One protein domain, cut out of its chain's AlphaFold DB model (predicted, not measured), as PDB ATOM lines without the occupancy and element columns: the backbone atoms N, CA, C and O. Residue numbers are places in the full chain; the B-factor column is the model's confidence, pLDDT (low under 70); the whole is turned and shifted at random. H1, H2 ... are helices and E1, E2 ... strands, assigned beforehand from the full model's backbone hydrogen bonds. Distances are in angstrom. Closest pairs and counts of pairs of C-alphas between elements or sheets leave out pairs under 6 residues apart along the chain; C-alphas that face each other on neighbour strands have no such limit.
ATOM      1  N   VAL A 485     196.974 153.271  88.544       84.38
ATOM      2  CA  VAL A 485     195.807 153.354  89.429       84.38
ATOM      3  C   VAL A 485     196.292 153.187  90.861       84.38
ATOM      4  O   VAL A 485     196.943 152.191  91.175       84.38
ATOM      5  N   ARG A 486     195.950 154.131  91.742       86.25
ATOM      6  CA  ARG A 486     196.029 153.959  93.197       86.25
ATOM      7  C   ARG A 486     194.706 154.395  93.812       86.25
ATOM      8  O   ARG A 486     194.319 155.549  93.666       86.25
ATOM      9  N   THR A 487     194.016 153.485  94.489       87.19
ATOM     10  CA  THR A 487     192.747 153.779  95.167       87.19
ATOM     11  C   THR A 487     192.528 152.831  96.330       87.19
ATOM     12  O   THR A 487     192.911 151.666  96.270       87.19
ATOM     13  N   GLU A 488     191.856 153.317  97.363       89.25
ATOM     14  CA  GLU A 488     191.220 152.455  98.354       89.25
ATOM     15  C   GLU A 488     189.921 151.863  97.787       89.25
ATOM     16  O   GLU A 488     189.261 152.498  96.953       89.25
ATOM     17  N   LEU A 489     189.596 150.643  98.226       92.69
ATOM     18  CA  LEU A 489     188.376 149.884  97.944       92.69
ATOM     19  C   LEU A 489     187.888 149.194  99.228       92.69
ATOM     20  O   LEU A 489     188.693 148.789 100.065       92.69
ATOM     21  N   LYS A 490     186.576 148.988  99.351       92.94
ATOM     22  CA  LYS A 490     185.947 148.115 100.354       92.94
ATOM     23  C   LYS A 490     185.802 146.694  99.778       92.94
ATOM     24  O   LYS A 490     185.378 146.546  98.629       92.94
ATOM     25  N   THR A 491     186.112 145.666 100.570       93.31
ATOM     26  CA  THR A 491     185.924 144.234 100.242       93.31
ATOM     27  C   THR A 491     185.280 143.480 101.412       93.31
ATOM     28  O   THR A 491     185.235 144.002 102.525       93.31
ATOM     29  N   GLU A 492     184.852 142.229 101.195       87.56
ATOM     30  CA  GLU A 492     184.421 141.311 102.272       87.56
ATOM     31  C   GLU A 492     185.507 141.106 103.347       87.56
ATOM     32  O   GLU A 492     185.195 140.866 104.508       87.56
ATOM     33  N   SER A 493     186.787 141.219 102.969       84.81
ATOM     34  CA  SER A 493     187.944 141.084 103.867       84.81
ATOM     35  C   SER A 493     188.414 142.422 104.461       84.81
ATOM     36  O   SER A 493     189.507 142.483 105.012       84.81
ATOM     37  N   GLY A 494     187.614 143.490 104.348       88.00
ATOM     38  CA  GLY A 494     187.937 144.825 104.860       88.00
ATOM     39  C   GLY A 494     188.422 145.817 103.788       88.00
ATOM     40  O   GLY A 494     188.287 145.561 102.583       88.00
ATOM     41  N   PRO A 495     188.930 146.992 104.203       90.94
ATOM     42  CA  PRO A 495     189.449 148.010 103.297       90.94
ATOM     43  C   PRO A 495     190.829 147.623 102.748       90.94
ATOM     44  O   PRO A 495     191.721 147.212 103.491       90.94
ATOM     45  N   ILE A 496     191.015 147.805 101.440       94.06
ATOM     46  CA  ILE A 496     192.283 147.546 100.753       94.06
ATOM     47  C   ILE A 496     192.743 148.771  99.962       94.06
ATOM     48  O   ILE A 496     191.939 149.452  99.330       94.06
ATOM     49  N   LEU A 497     194.050 149.014  99.927       90.56
ATOM     50  CA  LEU A 497     194.697 149.951  99.016       90.56
ATOM     51  C   LEU A 497     195.196 149.196  97.776       90.56
ATOM     52  O   LEU A 497     196.204 148.487  97.813       90.56
ATOM     53  N   VAL A 498     194.505 149.370  96.651       92.50
ATOM     54  CA  VAL A 498     194.930 148.857  95.344       92.50
ATOM     55  C   VAL A 498     195.944 149.804  94.708       92.50
ATOM     56  O   VAL A 498     195.771 151.024  94.698       92.50
ATOM     57  N   ARG A 499     196.987 149.220  94.115       90.00
ATOM     58  CA  ARG A 499     197.977 149.880  93.260       90.00
ATOM     59  C   ARG A 499     198.231 149.022  92.017       90.00
ATOM     60  O   ARG A 499     198.732 147.908  92.141       90.00
ATOM     61  N   LEU A 500     197.948 149.557  90.832       89.38
ATOM     62  CA  LEU A 500     198.211 148.938  89.527       89.38
ATOM     63  C   LEU A 500     199.185 149.836  88.752       89.38
ATOM     64  O   LEU A 500     198.887 151.010  88.543       89.38
ATOM     65  N   VAL A 501     200.354 149.323  88.351       85.88
ATOM     66  CA  VAL A 501     201.408 150.120  87.688       85.88
ATOM     67  C   VAL A 501     201.742 149.590  86.294       85.88
ATOM     68  O   VAL A 501     202.655 148.783  86.101       85.88
ATOM     69  N   GLY A 502     201.032 150.103  85.295       79.94
ATOM     70  CA  GLY A 502     201.157 149.759  83.883       79.94
ATOM     71  C   GLY A 502     200.630 148.360  83.543       79.94
ATOM     72  O   GLY A 502     200.442 147.525  84.421       79.94
ATOM     73  N   VAL A 503     200.426 148.100  82.256       81.62
ATOM     74  CA  VAL A 503     199.721 146.913  81.734       81.62
ATOM     75  C   VAL A 503     200.602 146.144  80.743       81.62
ATOM     76  O   VAL A 503     201.588 146.696  80.247       81.62
ATOM     77  N   THR A 504     200.251 144.901  80.399       72.50
ATOM     78  CA  THR A 504     200.719 144.309  79.134       72.50
ATOM     79  C   THR A 504     199.960 144.919  77.951       72.50
ATOM     80  O   THR A 504     198.774 145.263  78.039       72.50
ATOM     81  N   THR A 505     200.641 145.077  76.816       64.31
ATOM     82  CA  THR A 505     200.009 145.448  75.544       64.31
ATOM     83  C   THR A 505     199.250 144.247  74.986       64.31
ATOM     84  O   THR A 505     199.847 143.196  74.765       64.31
ATOM     85  N   GLY A 506     197.951 144.414  74.752       60.72
ATOM     86  CA  GLY A 506     197.030 143.375  74.294       60.72
ATOM     87  C   GLY A 506     195.905 143.973  73.438       60.72
ATOM     88  O   GLY A 506     196.044 145.113  72.990       60.72
ATOM     89  N   PRO A 507     194.803 143.238  73.194       57.28
ATOM     90  CA  PRO A 507     193.687 143.713  72.373       57.28
ATOM     91  C   PRO A 507     193.014 144.979  72.936       57.28
ATOM     92  O   PRO A 507     193.215 145.357  74.088       57.28
ATOM     93  N   SER A 508     192.188 145.624  72.105       61.22
ATOM     94  CA  SER A 508     191.611 146.966  72.323       61.22
ATOM     95  C   SER A 508     190.622 147.114  73.499       61.22
ATOM     96  O   SER A 508     190.000 148.164  73.633       61.22
ATOM     97  N   ARG A 544     196.194 140.857  81.878       86.50
ATOM     98  CA  ARG A 544     196.975 142.047  81.514       86.50
ATOM     99  C   ARG A 544     197.933 142.525  82.609       86.50
ATOM    100  O   ARG A 544     198.588 143.559  82.430       86.50
ATOM    101  N   ALA A 545     198.070 141.760  83.697       87.50
ATOM    102  CA  ALA A 545     199.083 141.992  84.719       87.50
ATOM    103  C   ALA A 545     200.500 141.897  84.106       87.50
ATOM    104  O   ALA A 545     200.814 140.933  83.409       87.50
ATOM    105  N   PRO A 546     201.385 142.883  84.340       81.19
ATOM    106  CA  PRO A 546     202.686 142.961  83.676       81.19
ATOM    107  C   PRO A 546     203.761 142.039  84.268       81.19
ATOM    108  O   PRO A 546     204.829 141.900  83.668       81.19
ATOM    109  N   ASP A 547     203.525 141.479  85.455       85.31
ATOM    110  CA  ASP A 547     204.409 140.516  86.109       85.31
ATOM    111  C   ASP A 547     203.679 139.629  87.129       85.31
ATOM    112  O   ASP A 547     203.719 138.407  87.005       85.31
ATOM    113  N   VAL A 548     203.034 140.221  88.136       87.56
ATOM    114  CA  VAL A 548     202.412 139.489  89.251       87.56
ATOM    115  C   VAL A 548     201.330 140.322  89.937       87.56
ATOM    116  O   VAL A 548     201.474 141.539  90.070       87.56
ATOM    117  N   PHE A 549     200.260 139.668  90.400       92.94
ATOM    118  CA  PHE A 549     199.298 140.266  91.329       92.94
ATOM    119  C   PHE A 549     199.617 139.834  92.762       92.94
ATOM    120  O   PHE A 549     199.913 138.666  93.009       92.94
ATOM    121  N   THR A 550     199.617 140.773  93.709       93.25
ATOM    122  CA  THR A 550     200.184 140.550  95.051       93.25
ATOM    123  C   THR A 550     199.223 140.995  96.149       93.25
ATOM    124  O   THR A 550     198.648 142.077  96.055       93.25
ATOM    125  N   LEU A 551     199.042 140.169  97.182       95.44
ATOM    126  CA  LEU A 551     198.228 140.474  98.363       95.44
ATOM    127  C   LEU A 551     199.149 140.650  99.570       95.44
ATOM    128  O   LEU A 551     199.868 139.720  99.936       95.44
ATOM    129  N   VAL A 552     199.151 141.833 100.181       91.75
ATOM    130  CA  VAL A 552     200.076 142.186 101.271       91.75
ATOM    131  C   VAL A 552     199.285 142.721 102.462       91.75
ATOM    132  O   VAL A 552     198.531 143.671 102.306       91.75
ATOM    133  N   GLY A 553     199.455 142.127 103.639       89.88
ATOM    134  CA  GLY A 553     198.644 142.390 104.833       89.88
ATOM    135  C   GLY A 553     198.779 141.234 105.825       89.88
ATOM    136  O   GLY A 553     199.731 140.454 105.718       89.88
ATOM    137  N   VAL A 554     197.831 141.086 106.756       90.19
ATOM    138  CA  VAL A 554     197.796 139.922 107.659       90.19
ATOM    139  C   VAL A 554     197.565 138.652 106.834       90.19
ATOM    140  O   VAL A 554     196.699 138.616 105.961       90.19
ATOM    141  N   VAL A 555     198.336 137.591 107.095       89.56
ATOM    142  CA  VAL A 555     198.364 136.386 106.240       89.56
ATOM    143  C   VAL A 555     196.974 135.772 106.049       89.56
ATOM    144  O   VAL A 555     196.612 135.432 104.923       89.56
ATOM    145  N   ASP A 556     196.169 135.680 107.107       90.69
ATOM    146  CA  ASP A 556     194.847 135.050 107.027       90.69
ATOM    147  C   ASP A 556     193.767 135.967 106.420       90.69
ATOM    148  O   ASP A 556     192.792 135.477 105.855       90.69
ATOM    149  N   GLU A 557     193.961 137.290 106.435       92.50
ATOM    150  CA  GLU A 557     193.148 138.227 105.644       92.50
ATOM    151  C   GLU A 557     193.484 138.101 104.153       92.50
ATOM    152  O   GLU A 557     192.587 137.975 103.320       92.50
ATOM    153  N   CYS A 558     194.777 138.037 103.813       94.25
ATOM    154  CA  CYS A 558     195.232 137.776 102.448       94.25
ATOM    155  C   CYS A 558     194.730 136.421 101.923       94.25
ATOM    156  O   CYS A 558     194.416 136.315 100.741       94.25
ATOM    157  N   ARG A 559     194.630 135.397 102.784       94.88
ATOM    158  CA  ARG A 559     194.045 134.086 102.452       94.88
ATOM    159  C   ARG A 559     192.551 134.175 102.166       94.88
ATOM    160  O   ARG A 559     192.139 133.718 101.103       94.88
ATOM    161  N   ARG A 560     191.762 134.810 103.043       95.00
ATOM    162  CA  ARG A 560     190.323 135.054 102.812       95.00
ATOM    163  C   ARG A 560     190.079 135.814 101.509       95.00
ATOM    164  O   ARG A 560     189.252 135.399 100.699       95.00
ATOM    165  N   LEU A 561     190.856 136.868 101.256       96.00
ATOM    166  CA  LEU A 561     190.746 137.659 100.031       96.00
ATOM    167  C   LEU A 561     191.184 136.867  98.784       96.00
ATOM    168  O   LEU A 561     190.512 136.925  97.756       96.00
ATOM    169  N   ALA A 562     192.255 136.070  98.867       96.62
ATOM    170  CA  ALA A 562     192.662 135.168  97.787       96.62
ATOM    171  C   ALA A 562     191.606 134.094  97.493       96.62
ATOM    172  O   ALA A 562     191.381 133.776  96.329       96.62
ATOM    173  N   ALA A 563     190.941 133.558  98.519       96.31
ATOM    174  CA  ALA A 563     189.861 132.591  98.368       96.31
ATOM    175  C   ALA A 563     188.602 133.224  97.749       96.31
ATOM    176  O   ALA A 563     187.968 132.609  96.895       96.31
ATOM    177  N   ALA A 564     188.271 134.471  98.106       95.88
ATOM    178  CA  ALA A 564     187.208 135.237  97.453       95.88
ATOM    179  C   ALA A 564     187.505 135.488  95.964       95.88
ATOM    180  O   ALA A 564     186.663 135.219  95.108       95.88
ATOM    181  N   TYR A 565     188.729 135.909  95.635       96.94
ATOM    182  CA  TYR A 565     189.166 136.066  94.246       96.94
ATOM    183  C   TYR A 565     189.208 134.731  93.484       96.94
ATOM    184  O   TYR A 565     188.832 134.687  92.317       96.94
ATOM    185  N   ALA A 566     189.602 133.628  94.129       96.06
ATOM    186  CA  ALA A 566     189.573 132.293  93.533       96.06
ATOM    187  C   ALA A 566     188.144 131.827  93.204       96.06
ATOM    188  O   ALA A 566     187.928 131.300  92.113       96.06
ATOM    189  N   ARG A 567     187.171 132.074  94.100       95.25
ATOM    190  CA  ARG A 567     185.737 131.837  93.843       95.25
ATOM    191  C   ARG A 567     185.270 132.611  92.608       95.25
ATOM    192  O   ARG A 567     184.793 131.993  91.661       95.25
ATOM    193  N   GLN A 568     185.511 133.925  92.561       94.75
ATOM    194  CA  GLN A 568     185.111 134.758  91.419       94.75
ATOM    195  C   GLN A 568     185.746 134.299  90.094       94.75
ATOM    196  O   GLN A 568     185.079 134.261  89.061       94.75
ATOM    197  N   LEU A 569     187.033 133.941  90.105       94.62
ATOM    198  CA  LEU A 569     187.729 133.438  88.918       94.62
ATOM    199  C   LEU A 569     187.138 132.105  88.438       94.62
ATOM    200  O   LEU A 569     186.959 131.921  87.235       94.62
ATOM    201  N   HIS A 570     186.791 131.203  89.360       92.44
ATOM    202  CA  HIS A 570     186.150 129.934  89.024       92.44
ATOM    203  C   HIS A 570     184.732 130.131  88.458       92.44
ATOM    204  O   HIS A 570     184.395 129.529  87.439       92.44
ATOM    205  N   GLU A 571     183.935 131.031  89.045       92.12
ATOM    206  CA  GLU A 571     182.613 131.436  88.536       92.12
ATOM    207  C   GLU A 571     182.694 132.061  87.131       92.12
ATOM    208  O   GLU A 571     181.823 131.826  86.293       92.12
ATOM    209  N   ALA A 572     183.774 132.789  86.831       90.12
ATOM    210  CA  ALA A 572     184.081 133.306  85.497       90.12
ATOM    211  C   ALA A 572     184.622 132.243  84.509       90.12
ATOM    212  O   ALA A 572     184.982 132.580  83.380       90.12
ATOM    213  N   GLY A 573     184.706 130.970  84.912       90.44
ATOM    214  CA  GLY A 573     185.212 129.868  84.087       90.44
ATOM    215  C   GLY A 573     186.737 129.828  83.933       90.44
ATOM    216  O   GLY A 573     187.246 129.072  83.105       90.44
ATOM    217  N   VAL A 574     187.483 130.619  84.709       91.31
ATOM    218  CA  VAL A 574     188.951 130.633  84.690       91.31
ATOM    219  C   VAL A 574     189.484 129.481  85.540       91.31
ATOM    220  O   VAL A 574     189.064 129.265  86.677       91.31
ATOM    221  N   ALA A 575     190.456 128.743  85.006       91.12
ATOM    222  CA  ALA A 575     191.113 127.673  85.741       91.12
ATOM    223  C   ALA A 575     192.048 128.246  86.824       91.12
ATOM    224  O   ALA A 575     193.020 128.946  86.520       91.12
ATOM    225  N   VAL A 576     191.769 127.922  88.089       93.56
ATOM    226  CA  VAL A 576     192.564 128.343  89.251       93.56
ATOM    227  C   VAL A 576     193.307 127.146  89.845       93.56
ATOM    228  O   VAL A 576     192.742 126.064  90.024       93.56
ATOM    229  N   ALA A 577     194.580 127.345  90.177       92.19
ATOM    230  CA  ALA A 577     195.410 126.373  90.874       92.19
ATOM    231  C   ALA A 577     196.025 126.967  92.150       92.19
ATOM    232  O   ALA A 577     196.356 128.148  92.195       92.19
ATOM    233  N   VAL A 578     196.208 126.138  93.180       93.69
ATOM    234  CA  VAL A 578     196.727 126.539  94.500       93.69
ATOM    235  C   VAL A 578     197.960 125.706  94.835       93.69
ATOM    236  O   VAL A 578     197.878 124.481  94.927       93.69
ATOM    237  N   VAL A 579     199.103 126.362  95.026       91.38
ATOM    238  CA  VAL A 579     200.373 125.714  95.382       91.38
ATOM    239  C   VAL A 579     200.447 125.498  96.898       91.38
ATOM    240  O   VAL A 579     200.300 126.442  97.674       91.38
ATOM    241  N   GLY A 580     200.699 124.257  97.319       89.19
ATOM    242  CA  GLY A 580     200.908 123.872  98.717       89.19
ATOM    243  C   GLY A 580     199.680 124.108  99.602       89.19
ATOM    244  O   GLY A 580     198.621 123.501  99.417       89.19
ATOM    245  N   ASP A 581     199.838 124.977 100.595       89.56
ATOM    246  CA  ASP A 581     198.834 125.417 101.565       89.56
ATOM    247  C   ASP A 581     198.580 126.934 101.488       89.56
ATOM    248  O   ASP A 581     198.198 127.550 102.481       89.56
ATOM    249  N   ALA A 582     198.776 127.558 100.319       91.12
ATOM    250  CA  ALA A 582     198.732 129.017 100.187       91.12
ATOM    251  C   ALA A 582     197.454 129.667 100.761       91.12
ATOM    252  O   ALA A 582     197.550 130.685 101.443       91.12
ATOM    253  N   LEU A 583     196.285 129.044 100.555       93.25
ATOM    254  CA  LEU A 583     194.988 129.479 101.102       93.25
ATOM    255  C   LEU A 583     194.756 129.102 102.586       93.25
ATOM    256  O   LEU A 583     193.809 129.574 103.209       93.25
ATOM    257  N   GLY A 584     195.632 128.300 103.195       89.69
ATOM    258  CA  GLY A 584     195.519 127.860 104.587       89.69
ATOM    259  C   GLY A 584     194.328 126.925 104.805       89.69
ATOM    260  O   GLY A 584     194.269 125.848 104.211       89.69
ATOM    261  N   ALA A 585     193.405 127.341 105.676       86.50
ATOM    262  CA  ALA A 585     192.146 126.640 105.941       86.50
ATOM    263  C   ALA A 585     191.029 126.991 104.936       86.50
ATOM    264  O   ALA A 585     190.043 126.258 104.844       86.50
ATOM    265  N   GLU A 586     191.173 128.083 104.177       90.12
ATOM    266  CA  GLU A 586     190.185 128.489 103.177       90.12
ATOM    267  C   GLU A 586     190.114 127.439 102.059       90.12
ATOM    268  O   GLU A 586     191.115 127.114 101.413       90.12
ATOM    269  N   THR A 587     188.917 126.902 101.828       82.69
ATOM    270  CA  THR A 587     188.655 125.885 100.804       82.69
ATOM    271  C   THR A 587     187.817 126.501  99.692       82.69
ATOM    272  O   THR A 587     186.835 127.188  99.959       82.69
ATOM    273  N   VAL A 588     188.219 126.267  98.443       87.69
ATOM    274  CA  VAL A 588     187.530 126.769  97.250       87.69
ATOM    275  C   VAL A 588     187.338 125.610  96.284       87.69
ATOM    276  O   VAL A 588     188.315 125.025  95.810       87.69
ATOM    277  N   ASP A 589     186.081 125.274  96.009       87.00
ATOM    278  CA  ASP A 589     185.726 124.221  95.062       87.00
ATOM    279  C   ASP A 589     186.225 124.549  93.644       87.00
ATOM    280  O   ASP A 589     186.432 125.707  93.277       87.00
ATOM    281  N   GLY A 590     186.502 123.510  92.856       82.94
ATOM    282  CA  GLY A 590     187.042 123.643  91.496       82.94
ATOM    283  C   GLY A 590     188.524 124.046  91.397       82.94
ATOM    284  O   GLY A 590     189.119 123.879  90.331       82.94
ATOM    285  N   CYS A 591     189.164 124.507  92.477       87.81
ATOM    286  CA  CYS A 591     190.588 124.856  92.470       87.81
ATOM    287  C   CYS A 591     191.499 123.614  92.458       87.81
ATOM    288  O   CYS A 591     191.439 122.761  93.347       87.81
ATOM    289  N   ARG A 592     192.429 123.530  91.496       89.62
ATOM    290  CA  ARG A 592     193.405 122.428  91.420       89.62
ATOM    291  C   ARG A 592     194.545 122.630  92.422       89.62
ATOM    292  O   ARG A 592     195.336 123.560  92.285       89.62
ATOM    293  N   ARG A 593     194.715 121.717  93.381       90.12
ATOM    294  CA  ARG A 593     195.881 121.734  94.281       90.12
ATOM    295  C   ARG A 593     197.146 121.236  93.565       90.12
ATOM    296  O   ARG A 593     197.099 120.248  92.834       90.12
ATOM    297  N   LEU A 594     198.270 121.916  93.781       87.69
ATOM    298  CA  LEU A 594     199.595 121.592  93.239       87.69
ATOM    299  C   LEU A 594     200.623 121.499  94.374       87.69
ATOM    300  O   LEU A 594     200.545 122.242  95.348       87.69
ATOM    301  N   THR A 595     201.616 120.620  94.247       84.25
ATOM    302  CA  THR A 595     202.717 120.483  95.222       84.25
ATOM    303  C   THR A 595     203.850 121.489  95.005       84.25
ATOM    304  O   THR A 595     204.570 121.812  95.944       84.25
ATOM    305  N   ALA A 596     203.999 121.998  93.780       82.81
ATOM    306  CA  ALA A 596     205.009 122.969  93.375       82.81
ATOM    307  C   ALA A 596     204.441 123.909  92.296       82.81
ATOM    308  O   ALA A 596     203.317 123.725  91.825       82.81
ATOM    309  N   TRP A 597     205.219 124.919  91.897       83.12
ATOM    310  CA  TRP A 597     204.877 125.765  90.752       83.12
ATOM    311  C   TRP A 597     204.836 124.931  89.452       83.12
ATOM    312  O   TRP A 597     205.763 124.150  89.226       83.12
ATOM    313  N   PRO A 598     203.808 125.070  88.592       77.81
ATOM    314  CA  PRO A 598     203.683 124.257  87.387       77.81
ATOM    315  C   PRO A 598     204.674 124.681  86.293       77.81
ATOM    316  O   PRO A 598     204.839 125.867  85.993       77.81
ATOM    317  N   GLU A 599     205.303 123.701  85.645       73.69
ATOM    318  CA  GLU A 599     206.113 123.945  84.451       73.69
ATOM    319  C   GLU A 599     205.232 124.290  83.227       73.69
ATOM    320  O   GLU A 599     204.050 123.920  83.175       73.69
ATOM    321  N   PRO A 600     205.765 125.049  82.247       63.78
ATOM    322  CA  PRO A 600     205.021 125.483  81.066       63.78
ATOM    323  C   PRO A 600     204.840 124.349  80.047       63.78
ATOM    324  O   PRO A 600     205.538 124.288  79.036       63.78
ATOM    325  N   ASP A 601     203.862 123.481  80.300       64.69
ATOM    326  CA  ASP A 601     203.362 122.527  79.311       64.69
ATOM    327  C   ASP A 601     202.514 123.245  78.241       64.69
ATOM    328  O   ASP A 601     201.663 124.091  78.535       64.69
ATOM    329  N   ASP A 602     202.743 122.900  76.974       57.81
ATOM    330  CA  ASP A 602     202.008 123.455  75.846       57.81
ATOM    331  C   ASP A 602     200.614 122.815  75.649       57.81
ATOM    332  O   ASP A 602     199.818 123.379  74.889       57.81
ATOM    333  N   THR A 603     200.266 121.736  76.374       62.38
ATOM    334  CA  THR A 603     198.896 121.163  76.404       62.38
ATOM    335  C   THR A 603     197.848 122.070  77.071       62.38
ATOM    336  O   THR A 603     196.657 121.954  76.781       62.38
ATOM    337  N   VAL A 604     198.268 122.982  77.955       63.38
ATOM    338  CA  VAL A 604     197.374 123.762  78.829       63.38
ATOM    339  C   VAL A 604     196.695 124.900  78.058       63.38
ATOM    340  O   VAL A 604     197.320 125.923  77.773       63.38
ATOM    341  N   SER A 605     195.425 124.731  77.687       67.44
ATOM    342  CA  SER A 605     194.690 125.696  76.855       67.44
ATOM    343  C   SER A 605     194.060 126.831  77.674       67.44
ATOM    344  O   SER A 605     193.310 126.575  78.611       67.44
ATOM    345  N   GLY A 606     194.314 128.083  77.284       72.88
ATOM    346  CA  GLY A 606     193.754 129.280  77.928       72.88
ATOM    347  C   GLY A 606     194.524 129.777  79.166       72.88
ATOM    348  O   GLY A 606     195.450 129.112  79.641       72.88
ATOM    349  N   PRO A 607     194.182 130.971  79.685       82.25
ATOM    350  CA  PRO A 607     194.841 131.554  80.850       82.25
ATOM    351  C   PRO A 607     194.459 130.820  82.143       82.25
ATOM    352  O   PRO A 607     193.303 130.464  82.358       82.25
ATOM    353  N   HIS A 608     195.445 130.613  83.009       87.50
ATOM    354  CA  HIS A 608     195.338 129.892  84.275       87.50
ATOM    355  C   HIS A 608     195.913 130.752  85.407       87.50
ATOM    356  O   HIS A 608     197.034 131.256  85.298       87.50
ATOM    357  N   VAL A 609     195.190 130.903  86.516       92.75
ATOM    358  CA  VAL A 609     195.664 131.672  87.681       92.75
ATOM    359  C   VAL A 609     196.286 130.726  88.701       92.75
ATOM    360  O   VAL A 609     195.682 129.723  89.074       92.75
ATOM    361  N   VAL A 610     197.503 131.032  89.155       92.25
ATOM    362  CA  VAL A 610     198.254 130.193  90.101       92.25
ATOM    363  C   VAL A 610     198.486 130.965  91.396       92.25
ATOM    364  O   VAL A 610     199.252 131.928  91.426       92.25
ATOM    365  N   ILE A 611     197.820 130.524  92.462       94.25
ATOM    366  CA  ILE A 611     197.879 131.094  93.809       94.25
ATOM    367  C   ILE A 611     199.012 130.433  94.598       94.25
ATOM    368  O   ILE A 611     199.106 129.205  94.663       94.25
ATOM    369  N   THR A 612     199.871 131.236  95.223       92.38
ATOM    370  CA  THR A 612     201.010 130.757  96.024       92.38
ATOM    371  C   THR A 612     201.298 131.691  97.206       92.38
ATOM    372  O   THR A 612     201.010 132.886  97.138       92.38
ATOM    373  N   ALA A 613     201.831 131.153  98.306       90.12
ATOM    374  CA  ALA A 613     202.299 131.937  99.446       90.12
ATOM    375  C   ALA A 613     203.812 132.171  99.323       90.12
ATOM    376  O   ALA A 613     204.590 131.223  99.215       90.12
ATOM    377  N   GLY A 614     204.218 133.442  99.327       81.94
ATOM    378  CA  GLY A 614     205.571 133.868  98.975       81.94
ATOM    379  C   GLY A 614     205.926 133.594  97.508       81.94
ATOM    380  O   GLY A 614     205.118 133.109  96.717       81.94
ATOM    381  N   LEU A 615     207.166 133.904  97.120       71.12
ATOM    382  CA  LEU A 615     207.693 133.398  95.851       71.12
ATOM    383  C   LEU A 615     208.118 131.930  96.020       71.12
ATOM    384  O   LEU A 615     208.898 131.645  96.933       71.12
ATOM    385  N   PRO A 616     207.696 131.008  95.135       63.72
ATOM    386  CA  PRO A 616     208.083 129.607  95.234       63.72
ATOM    387  C   PRO A 616     209.601 129.438  95.082       63.72
ATOM    388  O   PRO A 616     210.217 129.898  94.112       63.72
ATOM    389  N   ALA A 617     210.209 128.745  96.047       53.44
ATOM    390  CA  ALA A 617     211.618 128.381  95.999       53.44
ATOM    391  C   ALA A 617     211.909 127.540  94.743       53.44
ATOM    392  O   ALA A 617     211.146 126.646  94.387       53.44
ATOM    393  N   GLY A 618     213.014 127.841  94.056       51.66
ATOM    394  CA  GLY A 618     213.369 127.202  92.781       51.66
ATOM    395  C   GLY A 618     212.877 127.931  91.524       51.66
ATOM    396  O   GLY A 618     213.336 127.594  90.435       51.66
ATOM    397  N   ALA A 619     212.045 128.977  91.636       54.72
ATOM    398  CA  ALA A 619     211.669 129.828  90.502       54.72
ATOM    399  C   ALA A 619     212.878 130.614  89.942       54.72
ATOM    400  O   ALA A 619     213.179 131.738  90.358       54.72
ATOM    401  N   GLY A 620     213.598 130.002  88.998       46.53
ATOM    402  CA  GLY A 620     214.859 130.493  88.437       46.53
ATOM    403  C   GLY A 620     214.734 131.850  87.741       46.53
ATOM    404  O   GLY A 620     214.400 131.927  86.564       46.53
ATOM    405  N   GLY A 621     215.046 132.929  88.465       54.56
ATOM    406  CA  GLY A 621     214.918 134.315  87.990       54.56
ATOM    407  C   GLY A 621     213.882 135.161  88.742       54.56
ATOM    408  O   GLY A 621     213.667 136.319  88.378       54.56
ATOM    409  N   GLY A 622     213.249 134.615  89.785       65.25
ATOM    410  CA  GLY A 622     212.250 135.316  90.592       65.25
ATOM    411  C   GLY A 622     211.000 135.672  89.786       65.25
ATOM    412  O   GLY A 622     210.601 134.939  88.885       65.25
ATOM    413  N   ILE A 623     210.400 136.828  90.077       63.25
ATOM    414  CA  ILE A 623     209.118 137.276  89.499       63.25
ATOM    415  C   ILE A 623     209.147 137.271  87.965       63.25
ATOM    416  O   ILE A 623     208.236 136.764  87.316       63.25
ATOM    417  N   ARG A 624     210.228 137.789  87.366       60.28
ATOM    418  CA  ARG A 624     210.391 137.788  85.904       60.28
ATOM    419  C   ARG A 624     210.631 136.389  85.338       60.28
ATOM    420  O   ARG A 624     210.279 136.164  84.188       60.28
ATOM    421  N   GLY A 625     211.191 135.467  86.123       60.72
ATOM    422  CA  GLY A 625     211.279 134.050  85.769       60.72
ATOM    423  C   GLY A 625     209.896 133.396  85.702       60.72
ATOM    424  O   GLY A 625     209.590 132.751  84.706       60.72
ATOM    425  N   LEU A 626     209.036 133.643  86.697       64.56
ATOM    426  CA  LEU A 626     207.651 133.146  86.734       64.56
ATOM    427  C   LEU A 626     206.834 133.648  85.531       64.56
ATOM    428  O   LEU A 626     206.287 132.844  84.776       64.56
ATOM    429  N   ALA A 627     206.813 134.965  85.310       64.06
ATOM    430  CA  ALA A 627     206.023 135.585  84.243       64.06
ATOM    431  C   ALA A 627     206.555 135.293  82.824       64.06
ATOM    432  O   ALA A 627     205.770 135.131  81.893       64.06
ATOM    433  N   ALA A 628     207.879 135.209  82.630       60.56
ATOM    434  CA  ALA A 628     208.450 134.880  81.320       60.56
ATOM    435  C   ALA A 628     208.391 133.373  81.020       60.56
ATOM    436  O   ALA A 628     208.142 132.985  79.879       60.56
ATOM    437  N   GLY A 629     208.595 132.525  82.034       57.12
ATOM    438  CA  GLY A 629     208.534 131.071  81.900       57.12
ATOM    439  C   GLY A 629     207.142 130.574  81.519       57.12
ATOM    440  O   GLY A 629     207.027 129.652  80.717       57.12
ATOM    441  N   SER A 630     206.079 131.220  82.008       62.16
ATOM    442  CA  SER A 630     204.700 130.801  81.734       62.16
ATOM    443  C   SER A 630     204.204 131.063  80.305       62.16
ATOM    444  O   SER A 630     203.096 130.645  79.972       62.16
ATOM    445  N   LYS A 631     204.969 131.781  79.465       64.19
ATOM    446  CA  LYS A 631     204.536 132.294  78.144       64.19
ATOM    447  C   LYS A 631     203.228 133.119  78.192       64.19
ATOM    448  O   LYS A 631     202.564 133.261  77.170       64.19
ATOM    449  N   GLY A 632     202.828 133.624  79.365       66.44
ATOM    450  CA  GLY A 632     201.522 134.260  79.585       66.44
ATOM    451  C   GLY A 632     200.343 133.292  79.785       66.44
ATOM    452  O   GLY A 632     199.216 133.757  79.922       66.44
ATOM    453  N   ARG A 633     200.571 131.967  79.831       76.62
ATOM    454  CA  ARG A 633     199.530 130.974  80.167       76.62
ATOM    455  C   ARG A 633     199.226 130.950  81.666       76.62
ATOM    456  O   ARG A 633     198.061 130.927  82.038       76.62
ATOM    457  N   TYR A 634     200.255 130.988  82.520       84.50
ATOM    458  CA  TYR A 634     200.092 131.091  83.977       84.50
ATOM    459  C   TYR A 634     200.263 132.529  84.465       84.50
ATOM    460  O   TYR A 634     201.265 133.182  84.152       84.50
ATOM    461  N   ILE A 635     199.314 132.972  85.284       89.56
ATOM    462  CA  ILE A 635     199.243 134.298  85.896       89.56
ATOM    463  C   ILE A 635     199.451 134.128  87.411       89.56
ATOM    464  O   ILE A 635     198.595 133.531  88.071       89.56
ATOM    465  N   PRO A 636     200.578 134.590  87.986       90.31
ATOM    466  CA  PRO A 636     200.844 134.425  89.411       90.31
ATOM    467  C   PRO A 636     200.022 135.402  90.263       90.31
ATOM    468  O   PRO A 636     200.094 136.622  90.081       90.31
ATOM    469  N   LEU A 637     199.310 134.851  91.250       94.12
ATOM    470  CA  LEU A 637     198.725 135.576  92.375       94.12
ATOM    471  C   LEU A 637     199.482 135.162  93.644       94.12
ATOM    472  O   LEU A 637     199.467 133.996  94.034       94.12
ATOM    473  N   VAL A 638     200.180 136.106  94.274       93.12
ATOM    474  CA  VAL A 638     201.073 135.824  95.406       93.12
ATOM    475  C   VAL A 638     200.542 136.445  96.692       93.12
ATOM    476  O   VAL A 638     200.313 137.652  96.758       93.12
ATOM    477  N   ILE A 639     200.395 135.624  97.730       94.06
ATOM    478  CA  ILE A 639     200.138 136.054  99.106       94.06
ATOM    479  C   ILE A 639     201.482 136.363  99.776       94.06
ATOM    480  O   ILE A 639     202.369 135.510  99.812       94.06
ATOM    481  N   GLY A 640     201.631 137.565 100.331       86.81
ATOM    482  CA  GLY A 640     202.846 138.041 100.996       86.81
ATOM    483  C   GLY A 640     203.635 139.088 100.191       86.81
ATOM    484  O   GLY A 640     203.293 139.404  99.049       86.81
ATOM    485  N   PRO A 641     204.693 139.673 100.785       78.06
ATOM    486  CA  PRO A 641     205.471 140.742 100.168       78.06
ATOM    487  C   PRO A 641     206.302 140.245  98.976       78.06
ATOM    488  O   PRO A 641     207.007 139.241  99.052       78.06
ATOM    489  N   VAL A 642     206.260 140.998  97.873       78.50
ATOM    490  CA  VAL A 642     206.933 140.657  96.611       78.50
ATOM    491  C   VAL A 642     207.701 141.881  96.080       78.50
ATOM    492  O   VAL A 642     207.078 142.840  95.610       78.50
ATOM    493  N   PRO A 643     209.048 141.893  96.146       68.81
ATOM    494  CA  PRO A 643     209.854 143.049  95.751       68.81
ATOM    495  C   PRO A 643     209.618 143.476  94.299       68.81
ATOM    496  O   PRO A 643     209.672 142.660  93.390       68.81
ATOM    497  N   TYR A 644     209.409 144.772  94.063       68.06
ATOM    498  CA  TYR A 644     209.123 145.353  92.738       68.06
ATOM    499  C   TYR A 644     207.797 144.930  92.073       68.06
ATOM    500  O   TYR A 644     207.581 145.317  90.924       68.06
ATOM    501  N   GLY A 645     206.896 144.220  92.767       76.62
ATOM    502  CA  GLY A 645     205.567 143.879  92.243       76.62
ATOM    503  C   GLY A 645     204.818 145.111  91.715       76.62
ATOM    504  O   GLY A 645     204.719 146.150  92.391       76.62
ATOM    505  N   ARG A 646     204.323 145.034  90.475       84.88
ATOM    506  CA  ARG A 646     203.682 146.181  89.813       84.88
ATOM    507  C   ARG A 646     202.196 146.279  90.110       84.88
ATOM    508  O   ARG A 646     201.692 147.400  90.136       84.88
ATOM    509  N   TRP A 647     201.504 145.162  90.325       92.50
ATOM    510  CA  TRP A 647     200.111 145.156  90.770       92.50
ATOM    511  C   TRP A 647     200.010 144.565  92.183       92.50
ATOM    512  O   TRP A 647     200.562 143.503  92.477       92.50
ATOM    513  N   SER A 648     199.322 145.274  93.075       92.75
ATOM    514  CA  SER A 648     199.222 144.922  94.493       92.75
ATOM    515  C   SER A 648     197.912 145.400  95.110       92.75
ATOM    516  O   SER A 648     197.545 146.561  94.925       92.75
ATOM    517  N   ALA A 649     197.281 144.551  95.913       94.50
ATOM    518  CA  ALA A 649     196.307 144.933  96.925       94.50
ATOM    519  C   ALA A 649     196.982 144.875  98.302       94.50
ATOM    520  O   ALA A 649     197.516 143.838  98.698       94.50
ATOM    521  N   GLN A 650     196.984 145.998  99.017       92.00
ATOM    522  CA  GLN A 650     197.468 146.082 100.391       92.00
ATOM    523  C   GLN A 650     196.258 146.097 101.322       92.00
ATOM    524  O   GLN A 650     195.452 147.017 101.238       92.00
ATOM    525  N   LEU A 651     196.103 145.081 102.164       91.38
ATOM    526  CA  LEU A 651     195.043 145.019 103.162       91.38
ATOM    527  C   LEU A 651     195.494 145.852 104.365       91.38
ATOM    528  O   LEU A 651     196.629 145.705 104.832       91.38
ATOM    529  N   SER A 652     194.641 146.762 104.830       74.19
ATOM    530  CA  SER A 652     194.968 147.600 105.982       74.19
ATOM    531  C   SER A 652     194.898 146.773 107.260       74.19
ATOM    532  O   SER A 652     193.815 146.338 107.643       74.19
TER     533      SER A 652
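AT A GLANCE: This is residues 485 to 508 and 544 to 652 of the 655 residues of an uncharacterized protein of Micromonospora zingiberis (UniProt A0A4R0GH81). One strongly twisted sheet of eight strands curls round the long helix H1, which is on one face of it; the hairpin of E1 and E2 makes one end of the sheet, far from the middle, and the short helix H2 only grazes the sheet near E7. The printed part has 133 residues, with two named helices and eight named strands in the order E1 E2 E3 H1 E4 E5 E6 H2 E7 E8, and its class is mixed, helices and strands. The sheet is mixed, in the order E1 E2 E8 E3 E7 E6 E4 E5, antiparallel from E1 to E8 and parallel from E8 to E5. The whole is compact, with a radius of gyration of the C-alphas of 14.0 A, and rounded, spanning 39 by 32 by 30 A.

HOW THE PARTS SIT: E1, residues 485 to 491, is an edge strand and forms a hairpin with E2, residues 494 to 501; they are antiparallel, with N 487 and O 498 3.0 A apart, within hydrogen-bond range. E2 is also antiparallel to E8, residues 647 to 651, with N 497 and O 650 at 2.8 A. E8 is parallel to E3, residues 549 to 552, with N 649 and O 550 at 2.8 A. E3 is parallel to E7, residues 634 to 639, at 6 degrees between their directions, with N 551 and O 638 at 2.9 A. E7 is parallel to E6, residues 608 to 613, with N 637 and O 610 at 2.9 A. E6 is parallel to E4, residues 575 to 579, with N 611 and O 577 at 2.8 A. E4 is parallel to the other edge strand, E5, residues 592 to 594, with N 594 and O 578 at 2.8 A. H1, residues 555 to 571, is on the sheet, two layers in all, a helix on one face of a sheet. Its closest C-alphas to E3 are those of Cys 558 and Leu 551, 5.7 A apart, and to E4 those of Ala 566 and Val 576, 6.5 A apart. E3, H1 and E4 form a split strand-helix-strand unit, two strands running the same way with E7 and E6 between them, and its crossover is right-handed. H2, residues 622 to 629, only grazes the sheet with its residues 623 to 628; the C-alphas of Ala 627 and Ile 635 of E7 are the closest, 7.1 A apart. E6, H2 and E7 form a strand-helix-strand unit, two parallel neighbour strands with a helix between, and its crossover is right-handed too. H1 and H2 are apart. In both helices every O i to N i+4 pair is within hydrogen-bond range.

IN THESE COORDINATES: E1 begins at C-alpha 485, (195.807, 153.354, 89.429), and measures 17.3 A from first to last C-alpha; E2 measures 22.5 A. E3 measures 10.2 A. H1 runs 24.2 A from C-alpha 555, (198.364, 136.386, 106.240). E4 measures 13.5 A, E5 6.5 A, E6 16.8 A, H2 10.4 A and E7 15.9 A. E8 measures 13.4 A and ends at C-alpha 651, (195.043, 145.019, 103.162).

THE WHOLE: The two C-alphas farthest apart are those of Thr 603 and Ser 652, at 39.9 A. Residues 509 to 543 are not printed, and C-alphas 508 and 544 are 11.7 A apart across the cut, which lies in the link from E2 to E3. The links from E4 to E5 and from E5 to E6 are long, with 12 and 13 residues. The mean pLDDT of the printed part is 82.7; residues 505 to 508, 600 to 605, 616 to 632 and 643 to 644 are under 70.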